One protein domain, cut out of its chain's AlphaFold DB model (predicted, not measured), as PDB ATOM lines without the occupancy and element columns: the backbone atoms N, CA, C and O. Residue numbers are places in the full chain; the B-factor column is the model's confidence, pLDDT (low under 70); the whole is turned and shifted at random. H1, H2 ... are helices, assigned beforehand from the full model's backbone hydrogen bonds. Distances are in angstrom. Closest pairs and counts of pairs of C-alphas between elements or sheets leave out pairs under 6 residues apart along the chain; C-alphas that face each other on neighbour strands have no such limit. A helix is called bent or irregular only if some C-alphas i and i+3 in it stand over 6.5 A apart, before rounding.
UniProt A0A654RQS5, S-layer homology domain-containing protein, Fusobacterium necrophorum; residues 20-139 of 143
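AT A GLANCE: This is residues 20 to 139 of the 143 residues of the protein "S-layer homology domain-containing protein" of Fusobacterium necrophorum (UniProt A0A654RQS5). A small compact head of three helices, H1, H2 and H3, has one long helix, H4, attached; H4 packs on H3 with its residues 100 to 114 and then sticks out of the head as a long arm, residues 116 to 139. A looping stretch without a named element, residues 36 to 54, leads from H1 to H2, and its last residues pair with residues 20 to 21. The printed part has 120 residues, with four named helices in the order H1, H2, H3, H4 and no named strand; the class is all helix. The whole is only just loose, close to extended, with a radius of gyration of the C-alphas of 19.9 A, and it spans 69 by 29 by 23 A, the arm making the length.

IN THESE COORDINATES: H1 is residues 26 to 35, 14.3 A from first to last C-alpha, beginning with C-alpha 26 at (-51.135, 6.097, -48.374). H2 is residues 55 to 68, 20.2 A long. H3 is residues 76 to 95, 27.9 A long; it is irregular, with a kink of 68 degrees near residue 89, and C-alphas 88 and 91 are 8.2 A apart. H4 is residues 100 to 139, 58.1 A long, from C-alpha 100 at (-32.300, 3.293, -43.133) to C-alpha 139 at (-45.420, -44.043, -74.093).

HOW THE PARTS SIT: H3 is the hub and touches the three other helices. With residues 78 to 85 alone it touches H1, opposite ways at a steep tilt of 67 degrees, only just short of about perpendicular; the closest C-alphas, of Ala 30 and Val 81, are 6.2 A apart. With residues 89 to 93 alone it touches H2, opposite ways at a steep tilt of 53 degrees, the closest C-alphas being those of Val 59 and Leu 93, 6.2 A apart. H1 and H2 touch and run the same way at a shallow tilt of 27 degrees; their closest C-alphas are those of Ser 35 and Val 65, 6.5 A apart. H3 and H4 form a helical hairpin, opposite ways at a shallow tilt of 9 degrees, with C-alphas of Ser 90 and Thr 100 closest at 5.9 A. The helix packing is part aligned, part crossed, two of the four touching pairs being at a shallow tilt. H4 is apart from H1, and only just apart from H2, at 8.4 A. Every O i to N i+4 pair is within hydrogen-bond range in H1 and H4; in H2 it is 9 of 10 and in H3 14 of 16.

THE WHOLE: The C-alphas of Thr 20 and Leu 138 are the two farthest apart, at 69.4 A. Without residues 116 to 139, which stand free, the body spans 37 by 27 by 23 A. The printed part has no cut; the link from H1 to H2 is long, that from H2 to H3 short, that from H3 to H4 tight. The mean pLDDT of the printed part is 84.7, and residues 36 to 50 are under 70.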
ATOM      1  N   THR A  20     -49.560  16.511 -38.843       70.31
ATOM      2  CA  THR A  20     -50.491  15.385 -38.749       70.31
ATOM      3  C   THR A  20     -50.660  14.660 -40.087       70.31
ATOM      4  O   THR A  20     -50.923  15.260 -41.127       70.31
ATOM      5  N   LEU A  21     -50.519  13.340 -40.040       73.88
ATOM      6  CA  LEU A  21     -50.856  12.383 -41.086       73.88
ATOM      7  C   LEU A  21     -52.334  12.013 -40.957       73.88
ATOM      8  O   LEU A  21     -52.757  11.484 -39.929       73.88
ATOM      9  N   SER A  22     -53.113  12.286 -42.007       75.81
ATOM     10  CA  SER A  22     -54.487  11.786 -42.097       75.81
ATOM     11  C   SER A  22     -54.487  10.260 -42.169       75.81
ATOM     12  O   SER A  22     -53.610   9.671 -42.803       75.81
ATOM     13  N   LYS A  23     -55.514   9.627 -41.598       72.06
ATOM     14  CA  LYS A  23     -55.772   8.185 -41.747       72.06
ATOM     15  C   LYS A  23     -55.893   7.730 -43.211       72.06
ATOM     16  O   LYS A  23     -55.632   6.573 -43.507       72.06
ATOM     17  N   ASP A  24     -56.260   8.644 -44.114       78.25
ATOM     18  CA  ASP A  24     -56.417   8.359 -45.546       78.25
ATOM     19  C   ASP A  24     -55.089   8.479 -46.323       78.25
ATOM     20  O   ASP A  24     -55.049   8.265 -47.533       78.25
ATOM     21  N   HIS A  25     -53.989   8.846 -45.654       81.69
ATOM     22  CA  HIS A  25     -52.675   8.944 -46.285       81.69
ATOM     23  C   HIS A  25     -52.152   7.551 -46.658       81.69
ATOM     24  O   HIS A  25     -52.215   6.621 -45.852       81.69
ATOM     25  N   TRP A  26     -51.558   7.403 -47.846       85.44
ATOM     26  CA  TRP A  26     -51.135   6.097 -48.374       85.44
ATOM     27  C   TRP A  26     -50.214   5.328 -47.418       85.44
ATOM     28  O   TRP A  26     -50.314   4.109 -47.295       85.44
ATOM     29  N   SER A  27     -49.327   6.037 -46.710       82.50
ATOM     30  CA  SER A  27     -48.366   5.431 -45.781       82.50
ATOM     31  C   SER A  27     -49.042   4.737 -44.604       82.50
ATOM     32  O   SER A  27     -48.488   3.802 -44.036       82.50
ATOM     33  N   TYR A  28     -50.251   5.174 -44.264       79.19
ATOM     34  CA  TYR A  28     -51.058   4.593 -43.210       79.19
ATOM     35  C   TYR A  28     -51.547   3.194 -43.603       79.19
ATOM     36  O   TYR A  28     -51.292   2.218 -42.896       79.19
ATOM     37  N   GLU A  29     -52.151   3.073 -44.785       79.31
ATOM     38  CA  GLU A  29     -52.571   1.785 -45.346       79.31
ATOM     39  C   GLU A  29     -51.377   0.887 -45.694       79.31
ATOM     40  O   GLU A  29     -51.415  -0.320 -45.459       79.31
ATOM     41  N   ALA A  30     -50.271   1.467 -46.163       83.75
ATOM     42  CA  ALA A  30     -49.018   0.750 -46.381       83.75
ATOM     43  C   ALA A  30     -48.477   0.127 -45.086       83.75
ATOM     44  O   ALA A  30     -48.112  -1.048 -45.079       83.75
ATOM     45  N   LEU A  31     -48.464   0.884 -43.982       81.31
ATOM     46  CA  LEU A  31     -47.994   0.390 -42.689       81.31
ATOM     47  C   LEU A  31     -48.904  -0.725 -42.150       81.31
ATOM     48  O   LEU A  31     -48.391  -1.740 -41.683       81.31
ATOM     49  N   LYS A  32     -50.232  -0.595 -42.306       77.88
ATOM     50  CA  LYS A  32     -51.198  -1.672 -42.006       77.88
ATOM     51  C   LYS A  32     -50.943  -2.931 -42.831       77.88
ATOM     52  O   LYS A  32     -50.982  -4.037 -42.299       77.88
ATOM     53  N   HIS A  33     -50.706  -2.778 -44.134       79.56
ATOM     54  CA  HIS A  33     -50.466  -3.903 -45.035       79.56
ATOM     55  C   HIS A  33     -49.264  -4.740 -44.580       79.56
ATOM     56  O   HIS A  33     -49.349  -5.970 -44.552       79.56
ATOM     57  N   VAL A  34     -48.179  -4.085 -44.152       76.25
ATOM     58  CA  VAL A  34     -46.973  -4.783 -43.678       76.25
ATOM     59  C   VAL A  34     -47.069  -5.243 -42.217       76.25
ATOM     60  O   VAL A  34     -46.451  -6.246 -41.865       76.25
ATOM     61  N   SER A  35     -47.875  -4.595 -41.365       72.06
ATOM     62  CA  SER A  35     -48.090  -5.030 -39.973       72.06
ATOM     63  C   SER A  35     -49.033  -6.237 -39.861       72.06
ATOM     64  O   SER A  35     -48.789  -7.159 -39.080       72.06
ATOM     65  N   ASN A  36     -50.084  -6.293 -40.686       59.50
ATOM     66  CA  ASN A  36     -51.167  -7.282 -40.597       59.50
ATOM     67  C   ASN A  36     -50.787  -8.713 -41.019       59.50
ATOM     68  O   ASN A  36     -51.602  -9.625 -40.881       59.50
ATOM     69  N   LYS A  37     -49.568  -8.956 -41.516       55.66
ATOM     70  CA  LYS A  37     -49.155 -10.294 -41.976       55.66
ATOM     71  C   LYS A  37     -48.573 -11.202 -40.888       55.66
ATOM     72  O   LYS A  37     -48.506 -12.405 -41.136       55.66
ATOM     73  N   LYS A  38     -48.204 -10.665 -39.712       47.34
ATOM     74  CA  LYS A  38     -47.910 -11.385 -38.438       47.34
ATOM     75  C   LYS A  38     -47.273 -10.509 -37.347       47.34
ATOM     76  O   LYS A  38     -46.827 -11.042 -36.335       47.34
ATOM     77  N   ILE A  39     -47.222  -9.188 -37.513       45.72
ATOM     78  CA  ILE A  39     -46.595  -8.294 -36.538       45.72
ATOM     79  C   ILE A  39     -47.700  -7.714 -35.660       45.72
ATOM     80  O   ILE A  39     -48.206  -6.619 -35.894       45.72
ATOM     81  N   ILE A  40     -48.112  -8.492 -34.660       41.41
ATOM     82  CA  ILE A  40     -48.949  -7.978 -33.576       41.41
ATOM     83  C   ILE A  40     -48.052  -7.083 -32.721       41.41
ATOM     84  O   ILE A  40     -47.158  -7.565 -32.026       41.41
ATOM     85  N   MET A  41     -48.264  -5.773 -32.805       48.94
ATOM     86  CA  MET A  41     -47.646  -4.807 -31.901       48.94
ATOM     87  C   MET A  41     -48.544  -4.662 -30.676       48.94
ATOM     88  O   MET A  41     -49.484  -3.874 -30.679       48.94
ATOM     89  N   GLU A  42     -48.272  -5.442 -29.630       45.16
ATOM     90  CA  GLU A  42     -48.956  -5.293 -28.336       45.16
ATOM     91  C   GLU A  42     -48.632  -3.942 -27.663       45.16
ATOM     92  O   GLU A  42     -49.380  -3.483 -26.803       45.16
ATOM     93  N   ASP A  43     -47.541  -3.276 -28.063       48.62
ATOM     94  CA  ASP A  43     -47.027  -2.055 -27.431       48.62
ATOM     95  C   ASP A  43     -47.493  -0.744 -28.091       48.62
ATOM     96  O   ASP A  43     -47.269   0.340 -27.545       48.62
ATOM     97  N   MET A  44     -48.164  -0.805 -29.246       53.34
ATOM     98  CA  MET A  44     -48.490   0.382 -30.031       53.34
ATOM     99  C   MET A  44     -49.917   0.863 -29.773       53.34
ATOM    100  O   MET A  44     -50.785   0.802 -30.636       53.34
ATOM    101  N   GLN A  45     -50.139   1.420 -28.582       51.69
ATOM    102  CA  GLN A  45     -51.421   1.981 -28.120       51.69
ATOM    103  C   GLN A  45     -52.049   3.073 -29.026       51.69
ATOM    104  O   GLN A  45     -53.110   3.588 -28.690       51.69
ATOM    105  N   ARG A  46     -51.402   3.470 -30.134       53.88
ATOM    106  CA  ARG A  46     -51.813   4.587 -31.008       53.88
ATOM    107  C   ARG A  46     -51.847   4.291 -32.511       53.88
ATOM    108  O   ARG A  46     -52.259   5.163 -33.265       53.88
ATOM    109  N   PHE A  47     -51.415   3.117 -32.974       59.41
ATOM    110  CA  PHE A  47     -51.455   2.781 -34.406       59.41
ATOM    111  C   PHE A  47     -52.358   1.569 -34.636       59.41
ATOM    112  O   PHE A  47     -51.914   0.494 -35.028       59.41
ATOM    113  N   ASP A  48     -53.642   1.734 -34.339       61.38
ATOM    114  CA  ASP A  48     -54.670   0.722 -34.610       61.38
ATOM    115  C   ASP A  48     -55.349   0.921 -35.971       61.38
ATOM    116  O   ASP A  48     -56.160   0.104 -36.408       61.38
ATOM    117  N   GLY A  49     -55.018   2.009 -36.662       61.28
ATOM    118  CA  GLY A  49     -55.579   2.279 -37.961       61.28
ATOM    119  C   GLY A  49     -56.817   3.177 -37.989       61.28
ATOM    120  O   GLY A  49     -57.426   3.283 -39.061       61.28
ATOM    121  N   THR A  50     -57.228   3.748 -36.855       65.94
ATOM    122  CA  THR A  50     -58.538   4.401 -36.718       65.94
ATOM    123  C   THR A  50     -58.473   5.926 -36.581       65.94
ATOM    124  O   THR A  50     -59.426   6.607 -36.973       65.94
ATOM    125  N   GLU A  51     -57.339   6.479 -36.138       70.69
ATOM    126  CA  GLU A  51     -57.147   7.917 -35.907       70.69
ATOM    127  C   GLU A  51     -55.940   8.500 -36.663       70.69
ATOM    128  O   GLU A  51     -54.966   7.808 -36.978       70.69
ATOM    129  N   SER A  52     -56.009   9.804 -36.952       77.81
ATOM    130  CA  SER A  52     -54.882  10.575 -37.486       77.81
ATOM    131  C   SER A  52     -53.773  10.684 -36.443       77.81
ATOM    132  O   SER A  52     -54.039  10.941 -35.272       77.81
ATOM    133  N   VAL A  53     -52.520  10.568 -36.877       78.38
ATOM    134  CA  VAL A  53     -51.343  10.610 -35.994       78.38
ATOM    135  C   VAL A  53     -50.401  11.728 -36.408       78.38
ATOM    136  O   VAL A  53     -50.418  12.180 -37.551       78.38
ATOM    137  N   THR A  54     -49.540  12.194 -35.510       83.19
ATOM    138  CA  THR A  54     -48.460  13.102 -35.906       83.19
ATOM    139  C   THR A  54     -47.418  12.382 -36.762       83.19
ATOM    140  O   THR A  54     -47.231  11.169 -36.654       83.19
ATOM    141  N   LYS A  55     -46.674  13.128 -37.591       82.50
ATOM    142  CA  LYS A  55     -45.560  12.558 -38.373       82.50
ATOM    143  C   LYS A  55     -44.539  11.856 -37.473       82.50
ATOM    144  O   LYS A  55     -44.080  10.771 -37.805       82.50
ATOM    145  N   SER A  56     -44.210  12.444 -36.324       83.50
ATOM    146  CA  SER A  56     -43.304  11.838 -35.343       83.50
ATOM    147  C   SER A  56     -43.838  10.525 -34.776       83.50
ATOM    148  O   SER A  56     -43.083   9.563 -34.678       83.50
ATOM    149  N   GLU A  57     -45.127  10.462 -34.432       83.06
ATOM    150  CA  GLU A  57     -45.758   9.226 -33.954       83.06
ATOM    151  C   GLU A  57     -45.762   8.148 -35.034       83.06
ATOM    152  O   GLU A  57     -45.415   7.005 -34.748       83.06
ATOM    153  N   PHE A  58     -46.072   8.515 -36.279       85.44
ATOM    154  CA  PHE A  58     -46.022   7.590 -37.407       85.44
ATOM    155  C   PHE A  58     -44.610   7.060 -37.658       85.44
ATOM    156  O   PHE A  58     -44.422   5.862 -37.815       85.44
ATOM    157  N   VAL A  59     -43.598   7.929 -37.679       88.19
ATOM    158  CA  VAL A  59     -42.203   7.520 -37.910       88.19
ATOM    159  C   VAL A  59     -41.709   6.626 -36.773       88.19
ATOM    160  O   VAL A  59     -41.051   5.614 -37.021       88.19
ATOM    161  N   TYR A  60     -42.057   6.955 -35.525       85.81
ATOM    162  CA  TYR A  60     -41.767   6.090 -34.386       85.81
ATOM    163  C   TYR A  60     -42.430   4.722 -34.566       85.81
ATOM    164  O   TYR A  60     -41.760   3.700 -34.409       85.81
ATOM    165  N   ALA A  61     -43.700   4.700 -34.973       84.19
ATOM    166  CA  ALA A  61     -44.439   3.478 -35.234       84.19
ATOM    167  C   ALA A  61     -43.806   2.623 -36.339       84.19
ATOM    168  O   ALA A  61     -43.478   1.453 -36.133       84.19
ATOM    169  N   LEU A  62     -43.531   3.244 -37.484       88.69
ATOM    170  CA  LEU A  62     -42.840   2.638 -38.611       88.69
ATOM    171  C   LEU A  62     -41.505   2.020 -38.174       88.69
ATOM    172  O   LEU A  62     -41.234   0.866 -38.490       88.69
ATOM    173  N   SER A  63     -40.707   2.722 -37.363       90.00
ATOM    174  CA  SER A  63     -39.421   2.202 -36.876       90.00
ATOM    175  C   SER A  63     -39.540   0.912 -36.055       90.00
ATOM    176  O   SER A  63     -38.614   0.097 -36.048       90.00
ATOM    177  N   LYS A  64     -40.664   0.715 -35.351       86.19
ATOM    178  CA  LYS A  64     -40.943  -0.511 -34.591       86.19
ATOM    179  C   LYS A  64     -41.371  -1.632 -35.518       86.19
ATOM    180  O   LYS A  64     -40.795  -2.712 -35.431       86.19
ATOM    181  N   VAL A  65     -42.286  -1.353 -36.447       85.06
ATOM    182  CA  VAL A  65     -42.707  -2.326 -37.465       85.06
ATOM    183  C   VAL A  65     -41.505  -2.847 -38.233       85.06
ATOM    184  O   VAL A  65     -41.297  -4.053 -38.273       85.06
ATOM    185  N   LEU A  66     -40.664  -1.958 -38.768       88.94
ATOM    186  CA  LEU A  66     -39.503  -2.340 -39.575       88.94
ATOM    187  C   LEU A  66     -38.561  -3.307 -38.839       88.94
ATOM    188  O   LEU A  66     -37.983  -4.186 -39.472       88.94
ATOM    189  N   LYS A  67     -38.431  -3.195 -37.509       86.19
ATOM    190  CA  LYS A  67     -37.618  -4.110 -36.683       86.19
ATOM    191  C   LYS A  67     -38.240  -5.493 -36.498       86.19
ATOM    192  O   LYS A  67     -37.514  -6.434 -36.199       86.19
ATOM    193  N   LEU A  68     -39.557  -5.598 -36.634       82.75
ATOM    194  CA  LEU A  68     -40.320  -6.829 -36.441       82.75
ATOM    195  C   LEU A  68     -40.641  -7.539 -37.761       82.75
ATOM    196  O   LEU A  68     -41.059  -8.693 -37.740       82.75
ATOM    197  N   VAL A  69     -40.460  -6.872 -38.905       83.12
ATOM    198  CA  VAL A  69     -40.684  -7.479 -40.220       83.12
ATOM    199  C   VAL A  69     -39.716  -8.637 -40.440       83.12
ATOM    200  O   VAL A  69     -38.505  -8.458 -40.577       83.12
ATOM    201  N   GLU A  70     -40.284  -9.837 -40.550       83.50
ATOM    202  CA  GLU A  70     -39.594 -11.028 -41.035       83.50
ATOM    203  C   GLU A  70     -39.445 -10.953 -42.556       83.50
ATOM    204  O   GLU A  70     -40.226 -11.521 -43.320       83.50
ATOM    205  N   LEU A  71     -38.427 -10.209 -42.978       83.06
ATOM    206  CA  LEU A  71     -38.096  -9.937 -44.370       83.06
ATOM    207  C   LEU A  71     -38.094 -11.208 -45.245       83.06
ATOM    208  O   LEU A  71     -38.713 -11.224 -46.301       83.06
ATOM    209  N   GLU A  72     -37.532 -12.314 -44.764       81.94
ATOM    210  CA  GLU A  72     -37.465 -13.594 -45.493       81.94
ATOM    211  C   GLU A  72     -38.834 -14.198 -45.867       81.94
ATOM    212  O   GLU A  72     -38.919 -15.048 -46.751       81.94
ATOM    213  N   LYS A  73     -39.915 -13.784 -45.194       83.38
ATOM    214  CA  LYS A  73     -41.291 -14.232 -45.471       83.38
ATOM    215  C   LYS A  73     -42.086 -13.233 -46.310       83.38
ATOM    216  O   LYS A  73     -43.232 -13.515 -46.662       83.38
ATOM    217  N   ALA A  74     -41.514 -12.068 -46.587       83.81
ATOM    218  CA  ALA A  74     -42.168 -10.998 -47.316       83.81
ATOM    219  C   ALA A  74     -42.241 -11.341 -48.810       83.81
ATOM    220  O   ALA A  74     -41.285 -11.840 -49.406       83.81
ATOM    221  N   ASN A  75     -43.391 -11.086 -49.432       85.38
ATOM    222  CA  ASN A  75     -43.533 -11.265 -50.873       85.38
ATOM    223  C   ASN A  75     -43.065 -10.005 -51.630       85.38
ATOM    224  O   ASN A  75     -42.802  -8.962 -51.039       85.38
ATOM    225  N   GLN A  76     -42.998 -10.062 -52.961       87.00
ATOM    226  CA  GLN A  76     -42.507  -8.931 -53.761       87.00
ATOM    227  C   GLN A  76     -43.344  -7.643 -53.603       87.00
ATOM    228  O   GLN A  76     -42.851  -6.545 -53.838       87.00
ATOM    229  N   GLU A  77     -44.626  -7.757 -53.260       87.44
ATOM    230  CA  GLU A  77     -45.472  -6.598 -52.976       87.44
ATOM    231  C   GLU A  77     -45.120  -5.968 -51.629       87.44
ATOM    232  O   GLU A  77     -44.977  -4.751 -51.562       87.44
ATOM    233  N   ASP A  78     -44.888  -6.787 -50.603       87.12
ATOM    234  CA  ASP A  78     -44.415  -6.335 -49.294       87.12
ATOM    235  C   ASP A  78     -43.096  -5.569 -49.410       87.12
ATOM    236  O   ASP A  78     -42.976  -4.480 -48.854       87.12
ATOM    237  N   ILE A  79     -42.140  -6.093 -50.187       90.19
ATOM    238  CA  ILE A  79     -40.846  -5.431 -50.412       90.19
ATOM    239  C   ILE A  79     -41.034  -4.042 -51.022       90.19
ATOM    240  O   ILE A  79     -40.527  -3.072 -50.471       90.19
ATOM    241  N   ARG A  80     -41.851  -3.909 -52.072       89.94
ATOM    242  CA  ARG A  80     -42.118  -2.604 -52.704       89.94
ATOM    243  C   ARG A  80     -42.787  -1.604 -51.763       89.94
ATOM    244  O   ARG A  80     -42.521  -0.402 -51.835       89.94
ATOM    245  N   VAL A  81     -43.679  -2.083 -50.897       90.56
ATOM    246  CA  VAL A  81     -44.315  -1.238 -49.880       90.56
ATOM    247  C   VAL A  81     -43.274  -0.746 -48.872       90.56
ATOM    248  O   VAL A  81     -43.244   0.445 -48.564       90.56
ATOM    249  N   LEU A  82     -42.391  -1.631 -48.403       92.25
ATOM    250  CA  LEU A  82     -41.305  -1.282 -47.486       92.25
ATOM    251  C   LEU A  82     -40.311  -0.304 -48.123       92.25
ATOM    252  O   LEU A  82     -39.983   0.694 -47.490       92.25
ATOM    253  N   GLU A  83     -39.901  -0.522 -49.375       92.38
ATOM    254  CA  GLU A  83     -39.030   0.394 -50.131       92.38
ATOM    255  C   GLU A  83     -39.649   1.792 -50.221       92.38
ATOM    256  O   GLU A  83     -38.992   2.794 -49.944       92.38
ATOM    257  N   SER A  84     -40.948   1.869 -50.527       91.38
ATOM    258  CA  SER A  84     -41.671   3.142 -50.614       91.38
ATOM    259  C   SER A  84     -41.716   3.867 -49.264       91.38
ATOM    260  O   SER A  84     -41.528   5.082 -49.202       91.38
ATOM    261  N   LEU A  85     -41.944   3.135 -48.167       92.25
ATOM    262  CA  LEU A  85     -41.944   3.690 -46.809       92.25
ATOM    263  C   LEU A  85     -40.549   4.173 -46.391       92.25
ATOM    264  O   LEU A  85     -40.428   5.260 -45.827       92.25
ATOM    265  N   ILE A  86     -39.500   3.399 -46.676       94.25
ATOM    266  CA  ILE A  86     -38.114   3.783 -46.386       94.25
ATOM    267  C   ILE A  86     -37.728   5.022 -47.188       94.25
ATOM    268  O   ILE A  86     -37.216   5.971 -46.601       94.25
ATOM    269  N   LEU A  87     -38.037   5.062 -48.485       92.19
ATOM    270  CA  LEU A  87     -37.759   6.210 -49.344       92.19
ATOM    271  C   LEU A  87     -38.437   7.486 -48.825       92.19
ATOM    272  O   LEU A  87     -37.796   8.529 -48.727       92.19
ATOM    273  N   GLN A  88     -39.718   7.394 -48.457       88.44
ATOM    274  CA  GLN A  88     -40.515   8.538 -48.005       88.44
ATOM    275  C   GLN A  88     -40.056   9.092 -46.648       88.44
ATOM    276  O   GLN A  88     -40.111  10.302 -46.433       88.44
ATOM    277  N   TYR A  89     -39.660   8.220 -45.716       91.62
ATOM    278  CA  TYR A  89     -39.400   8.588 -44.317       91.62
ATOM    279  C   TYR A  89     -37.936   8.443 -43.904       91.62
ATOM    280  O   TYR A  89     -37.640   8.464 -42.708       91.62
ATOM    281  N   SER A  90     -37.015   8.293 -44.863       94.00
ATOM    282  CA  SER A  90     -35.607   7.998 -44.577       94.00
ATOM    283  C   SER A  90     -34.989   9.030 -43.632       94.00
ATOM    284  O   SER A  90     -34.395   8.682 -42.612       94.00
ATOM    285  N   ASP A  91     -35.191  10.316 -43.919       92.75
ATOM    286  CA  ASP A  91     -34.629  11.402 -43.120       92.75
ATOM    287  C   ASP A  91     -35.194  11.423 -41.697       92.75
ATOM    288  O   ASP A  91     -34.452  11.616 -40.733       92.75
ATOM    289  N   GLU A  92     -36.502  11.225 -41.525       92.75
ATOM    290  CA  GLU A  92     -37.114  11.181 -40.197       92.75
ATOM    291  C   GLU A  92     -36.733   9.935 -39.401       92.75
ATOM    292  O   GLU A  92     -36.498  10.034 -38.197       92.75
ATOM    293  N   LEU A  93     -36.633   8.780 -40.057       94.62
ATOM    294  CA  LEU A  93     -36.173   7.537 -39.445       94.62
ATOM    295  C   LEU A  93     -34.716   7.666 -38.977       94.62
ATOM    296  O   LEU A  93     -34.402   7.329 -37.832       94.62
ATOM    297  N   ASN A  94     -33.844   8.240 -39.807       95.06
ATOM    298  CA  ASN A  94     -32.453   8.506 -39.443       95.06
ATOM    299  C   ASN A  94     -32.344   9.481 -38.259       95.06
ATOM    300  O   ASN A  94     -31.536   9.260 -37.356       95.06
ATOM    301  N   LYS A  95     -33.194  10.520 -38.197       94.75
ATOM    302  CA  LYS A  95     -33.233  11.470 -37.062       94.75
ATOM    303  C   LYS A  95     -33.531  10.796 -35.720       94.75
ATOM    304  O   LYS A  95     -33.079  11.295 -34.693       94.75
ATOM    305  N   ILE A  96     -34.260   9.679 -35.715       92.50
ATOM    306  CA  ILE A  96     -34.547   8.894 -34.500       92.50
ATOM    307  C   ILE A  96     -33.594   7.701 -34.308       92.50
ATOM    308  O   ILE A  96     -33.834   6.847 -33.453       92.50
ATOM    309  N   GLY A  97     -32.506   7.637 -35.085       93.88
ATOM    310  CA  GLY A  97     -31.448   6.635 -34.953       93.88
ATOM    311  C   GLY A  97     -31.737   5.293 -35.629       93.88
ATOM    312  O   GLY A  97     -31.080   4.301 -35.312       93.88
ATOM    313  N   PHE A  98     -32.719   5.221 -36.529       95.50
ATOM    314  CA  PHE A  98     -32.928   4.037 -37.359       95.50
ATOM    315  C   PHE A  98     -31.981   4.076 -38.564       95.50
ATOM    316  O   PHE A  98     -31.992   5.050 -39.305       95.50
ATOM    317  N   ASP A  99     -31.191   3.024 -38.778       96.19
ATOM    318  CA  ASP A  99     -30.260   2.928 -39.909       96.19
ATOM    319  C   ASP A  99     -31.003   2.521 -41.192       96.19
ATOM    320  O   ASP A  99     -31.156   1.334 -41.504       96.19
ATOM    321  N   THR A 100     -31.501   3.522 -41.922       96.44
ATOM    322  CA  THR A 100     -32.300   3.293 -43.133       96.44
ATOM    323  C   THR A 100     -31.471   2.706 -44.258       96.44
ATOM    324  O   THR A 100     -31.974   1.861 -44.986       96.44
ATOM    325  N   LYS A 101     -30.188   3.067 -44.353       96.38
ATOM    326  CA  LYS A 101     -29.275   2.560 -45.381       96.38
ATOM    327  C   LYS A 101     -29.073   1.054 -45.257       96.38
ATOM    328  O   LYS A 101     -29.165   0.328 -46.241       96.38
ATOM    329  N   THR A 102     -28.806   0.569 -44.046       96.44
ATOM    330  CA  THR A 102     -28.656  -0.874 -43.822       96.44
ATOM    331  C   THR A 102     -29.961  -1.618 -44.096       96.44
ATOM    332  O   THR A 102     -29.926  -2.747 -44.587       96.44
ATOM    333  N   TYR A 103     -31.111  -1.017 -43.780       95.50
ATOM    334  CA  TYR A 103     -32.405  -1.629 -44.067       95.50
ATOM    335  C   TYR A 103     -32.705  -1.680 -45.569       95.50
ATOM    336  O   TYR A 103     -33.103  -2.727 -46.067       95.50
ATOM    337  N   ASP A 104     -32.448  -0.591 -46.289       95.06
ATOM    338  CA  ASP A 104     -32.638  -0.478 -47.737       95.06
ATOM    339  C   ASP A 104     -31.805  -1.519 -48.497       95.06
ATOM    340  O   ASP A 104     -32.340  -2.305 -49.275       95.06
ATOM    341  N   ASN A 105     -30.527  -1.675 -48.130       96.12
ATOM    342  CA  ASN A 105     -29.670  -2.727 -48.683       96.12
ATOM    343  C   ASN A 105     -30.247  -4.142 -48.469       96.12
ATOM    344  O   ASN A 105     -30.026  -5.039 -49.281       96.12
ATOM    345  N   LYS A 106     -30.956  -4.402 -47.358       94.69
ATOM    346  CA  LYS A 106     -31.601  -5.711 -47.134       94.69
ATOM    347  C   LYS A 106     -32.795  -5.916 -48.064       94.69
ATOM    348  O   LYS A 106     -33.007  -7.046 -48.498       94.69
ATOM    349  N   LEU A 107     -33.557  -4.859 -48.348       94.38
ATOM    350  CA  LEU A 107     -34.671  -4.906 -49.297       94.38
ATOM    351  C   LEU A 107     -34.159  -5.188 -50.712       94.38
ATOM    352  O   LEU A 107     -34.653  -6.121 -51.343       94.38
ATOM    353  N   GLU A 108     -33.110  -4.483 -51.145       93.81
ATOM    354  CA  GLU A 108     -32.477  -4.672 -52.457       93.81
ATOM    355  C   GLU A 108     -32.004  -6.121 -52.650       93.81
ATOM    356  O   GLU A 108     -32.450  -6.808 -53.569       93.81
ATOM    357  N   ASN A 109     -31.210  -6.640 -51.705       94.31
ATOM    358  CA  ASN A 109     -30.729  -8.026 -51.744       94.31
ATOM    359  C   ASN A 109     -31.871  -9.048 -51.850       94.31
ATOM    360  O   ASN A 109     -31.733 -10.108 -52.463       94.31
ATOM    361  N   MET A 110     -33.005  -8.770 -51.214       91.75
ATOM    362  CA  MET A 110     -34.130  -9.689 -51.239       91.75
ATOM    363  C   MET A 110     -34.940  -9.593 -52.526       91.75
ATOM    364  O   MET A 110     -35.411 -10.618 -53.019       91.75
ATOM    365  N   ASN A 111     -35.071  -8.397 -53.095       91.12
ATOM    366  CA  ASN A 111     -35.658  -8.222 -54.412       91.12
ATOM    367  C   ASN A 111     -34.830  -8.957 -55.484       91.12
ATOM    368  O   ASN A 111     -35.405  -9.686 -56.296       91.12
ATOM    369  N   ASP A 112     -33.499  -8.877 -55.408       92.56
ATOM    370  CA  ASP A 112     -32.589  -9.632 -56.279       92.56
ATOM    371  C   ASP A 112     -32.793 -11.147 -56.135       92.56
ATOM    372  O   ASP A 112     -32.956 -11.864 -57.126       92.56
ATOM    373  N   ASN A 113     -32.876 -11.648 -54.898       92.75
ATOM    374  CA  ASN A 113     -33.146 -13.063 -54.641       92.75
ATOM    375  C   ASN A 113     -34.502 -13.511 -55.206       92.75
ATOM    376  O   ASN A 113     -34.597 -14.590 -55.796       92.75
ATOM    377  N   ILE A 114     -35.554 -12.698 -55.056       89.94
ATOM    378  CA  ILE A 114     -36.877 -12.988 -55.626       89.94
ATOM    379  C   ILE A 114     -36.786 -13.082 -57.152       89.94
ATOM    380  O   ILE A 114     -37.353 -14.009 -57.732       89.94
ATOM    381  N   GLN A 115     -36.060 -12.169 -57.803       91.31
ATOM    382  CA  GLN A 115     -35.883 -12.195 -59.254       91.31
ATOM    383  C   GLN A 115     -35.147 -13.463 -59.709       91.31
ATOM    384  O   GLN A 115     -35.623 -14.157 -60.609       91.31
ATOM    385  N   ILE A 116     -34.043 -13.817 -59.048       95.38
ATOM    386  CA  ILE A 116     -33.284 -15.040 -59.348       95.38
ATOM    387  C   ILE A 116     -34.176 -16.279 -59.197       95.38
ATOM    388  O   ILE A 116     -34.196 -17.153 -60.066       95.38
ATOM    389  N   LEU A 117     -34.960 -16.363 -58.119       94.25
ATOM    390  CA  LEU A 117     -35.873 -17.485 -57.900       94.25
ATOM    391  C   LEU A 117     -36.961 -17.561 -58.979       94.25
ATOM    392  O   LEU A 117     -37.276 -18.658 -59.442       94.25
ATOM    393  N   GLN A 118     -37.507 -16.426 -59.418       93.75
ATOM    394  CA  GLN A 118     -38.468 -16.382 -60.524       93.75
ATOM    395  C   GLN A 118     -37.851 -16.897 -61.830       93.75
ATOM    396  O   GLN A 118     -38.484 -17.673 -62.548       93.75
ATOM    397  N   GLU A 119     -36.611 -16.517 -62.133       96.44
ATOM    398  CA  GLU A 119     -35.884 -17.007 -63.307       96.44
ATOM    399  C   GLU A 119     -35.677 -18.527 -63.241       96.44
ATOM    400  O   GLU A 119     -36.009 -19.235 -64.197       96.44
ATOM    401  N   LEU A 120     -35.247 -19.050 -62.091       97.38
ATOM    402  CA  LEU A 120     -35.065 -20.489 -61.880       97.38
ATOM    403  C   LEU A 120     -36.378 -21.277 -61.999       97.38
ATOM    404  O   LEU A 120     -36.396 -22.361 -62.591       97.38
ATOM    405  N   VAL A 121     -37.485 -20.748 -61.469       97.31
ATOM    406  CA  VAL A 121     -38.817 -21.356 -61.624       97.31
ATOM    407  C   VAL A 121     -39.193 -21.428 -63.104       97.31
ATOM    408  O   VAL A 121     -39.517 -22.510 -63.594       97.31
ATOM    409  N   ASN A 122     -39.048 -20.324 -63.841       97.44
ATOM    410  CA  ASN A 122     -39.356 -20.271 -65.272       97.44
ATOM    411  C   ASN A 122     -38.502 -21.254 -66.092       97.44
ATOM    412  O   ASN A 122     -38.981 -21.879 -67.043       97.44
ATOM    413  N   GLU A 123     -37.219 -21.402 -65.762       98.06
ATOM    414  CA  GLU A 123     -36.355 -22.393 -66.406       98.06
ATOM    415  C   GLU A 123     -36.790 -23.828 -66.113       98.06
ATOM    416  O   GLU A 123     -36.804 -24.676 -67.012       98.06
ATOM    417  N   ASN A 124     -37.152 -24.112 -64.864       98.25
ATOM    418  CA  ASN A 124     -37.610 -25.432 -64.456       98.25
ATOM    419  C   ASN A 124     -38.931 -25.801 -65.131       98.25
ATOM    420  O   ASN A 124     -39.061 -26.924 -65.614       98.25
ATOM    421  N   GLU A 125     -39.867 -24.862 -65.267       98.12
ATOM    422  CA  GLU A 125     -41.110 -25.067 -66.018       98.12
ATOM    423  C   GLU A 125     -40.837 -25.471 -67.475       98.12
ATOM    424  O   GLU A 125     -41.399 -26.455 -67.964       98.12
ATOM    425  N   LYS A 126     -39.895 -24.798 -68.153       98.00
ATOM    426  CA  LYS A 126     -39.479 -25.168 -69.520       98.00
ATOM    427  C   LYS A 126     -38.873 -26.572 -69.576       98.00
ATOM    428  O   LYS A 126     -39.176 -27.337 -70.493       98.00
ATOM    429  N   LYS A 127     -38.016 -26.929 -68.612       98.00
ATOM    430  CA  LYS A 127     -37.413 -28.272 -68.530       98.00
ATOM    431  C   LYS A 127     -38.482 -29.344 -68.312       98.00
ATOM    432  O   LYS A 127     -38.459 -30.363 -68.998       98.00
ATOM    433  N   ILE A 128     -39.433 -29.100 -67.409       98.19
ATOM    434  CA  ILE A 128     -40.561 -30.000 -67.140       98.19
ATOM    435  C   ILE A 128     -41.385 -30.211 -68.413       98.19
ATOM    436  O   ILE A 128     -41.697 -31.349 -68.752       98.19
ATOM    437  N   GLU A 129     -41.679 -29.148 -69.160       97.50
ATOM    438  CA  GLU A 129     -42.434 -29.233 -70.414       97.50
ATOM    439  C   GLU A 129     -41.716 -30.080 -71.480       97.50
ATOM    440  O   GLU A 129     -42.322 -30.920 -72.148       97.50
ATOM    441  N   ILE A 130     -40.395 -29.926 -71.616       97.62
ATOM    442  CA  ILE A 130     -39.582 -30.758 -72.519       97.62
ATOM    443  C   ILE A 130     -39.624 -32.232 -72.094       97.62
ATOM    444  O   ILE A 130     -39.735 -33.120 -72.946       97.62
ATOM    445  N   LEU A 131     -39.518 -32.503 -70.791       97.62
ATOM    446  CA  LEU A 131     -39.551 -33.862 -70.254       97.62
ATOM    447  C   LEU A 131     -40.919 -34.520 -70.459       97.62
ATOM    448  O   LEU A 131     -40.955 -35.665 -70.903       97.62
ATOM    449  N   LYS A 132     -42.023 -33.792 -70.248       96.88
ATOM    450  CA  LYS A 132     -43.387 -34.276 -70.527       96.88
ATOM    451  C   LYS A 132     -43.537 -34.744 -71.976       96.88
ATOM    452  O   LYS A 132     -43.867 -35.902 -72.211       96.88
ATOM    453  N   LYS A 133     -43.141 -33.915 -72.950       96.06
ATOM    454  CA  LYS A 133     -43.181 -34.278 -74.383       96.06
ATOM    455  C   LYS A 133     -42.329 -35.499 -74.725       96.06
ATOM    456  O   LYS A 133     -42.635 -36.244 -75.655       96.06
ATOM    457  N   ARG A 134     -41.199 -35.684 -74.035       95.38
ATOM    458  CA  ARG A 134     -40.348 -36.870 -74.216       95.38
ATOM    459  C   ARG A 134     -41.024 -38.127 -73.679       95.38
ATOM    460  O   ARG A 134     -40.957 -39.148 -74.355       95.38
ATOM    461  N   ILE A 135     -41.660 -38.041 -72.512       95.56
ATOM    462  CA  ILE A 135     -42.402 -39.149 -71.902       95.56
ATOM    463  C   ILE A 135     -43.556 -39.576 -72.816       95.56
ATOM    464  O   ILE A 135     -43.597 -40.740 -73.196       95.56
ATOM    465  N   GLU A 136     -44.385 -38.641 -73.290       94.12
ATOM    466  CA  GLU A 136     -45.499 -38.932 -74.213       94.12
ATOM    467  C   GLU A 136     -45.033 -39.695 -75.465       94.12
ATOM    468  O   GLU A 136     -45.601 -40.716 -75.853       94.12
ATOM    469  N   LYS A 137     -43.932 -39.253 -76.089       92.81
ATOM    470  CA  LYS A 137     -43.354 -39.936 -77.260       92.81
ATOM    471  C   LYS A 137     -42.898 -41.362 -76.959       92.81
ATOM    472  O   LYS A 137     -42.934 -42.201 -77.856       92.81
ATOM    473  N   LEU A 138     -42.398 -41.618 -75.753       92.75
ATOM    474  CA  LEU A 138     -41.950 -42.946 -75.336       92.75
ATOM    475  C   LEU A 138     -43.136 -43.856 -75.009       92.75
ATOM    476  O   LEU A 138     -43.105 -45.032 -75.366       92.75
ATOM    477  N   GLU A 139     -44.183 -43.316 -74.392       89.50
ATOM    478  CA  GLU A 139     -45.420 -44.043 -74.093       89.50
ATOM    479  C   GLU A 139     -46.152 -44.465 -75.373       89.50
ATOM    480  O   GLU A 139     -46.585 -45.611 -75.486       89.50
TER     481      GLU A 139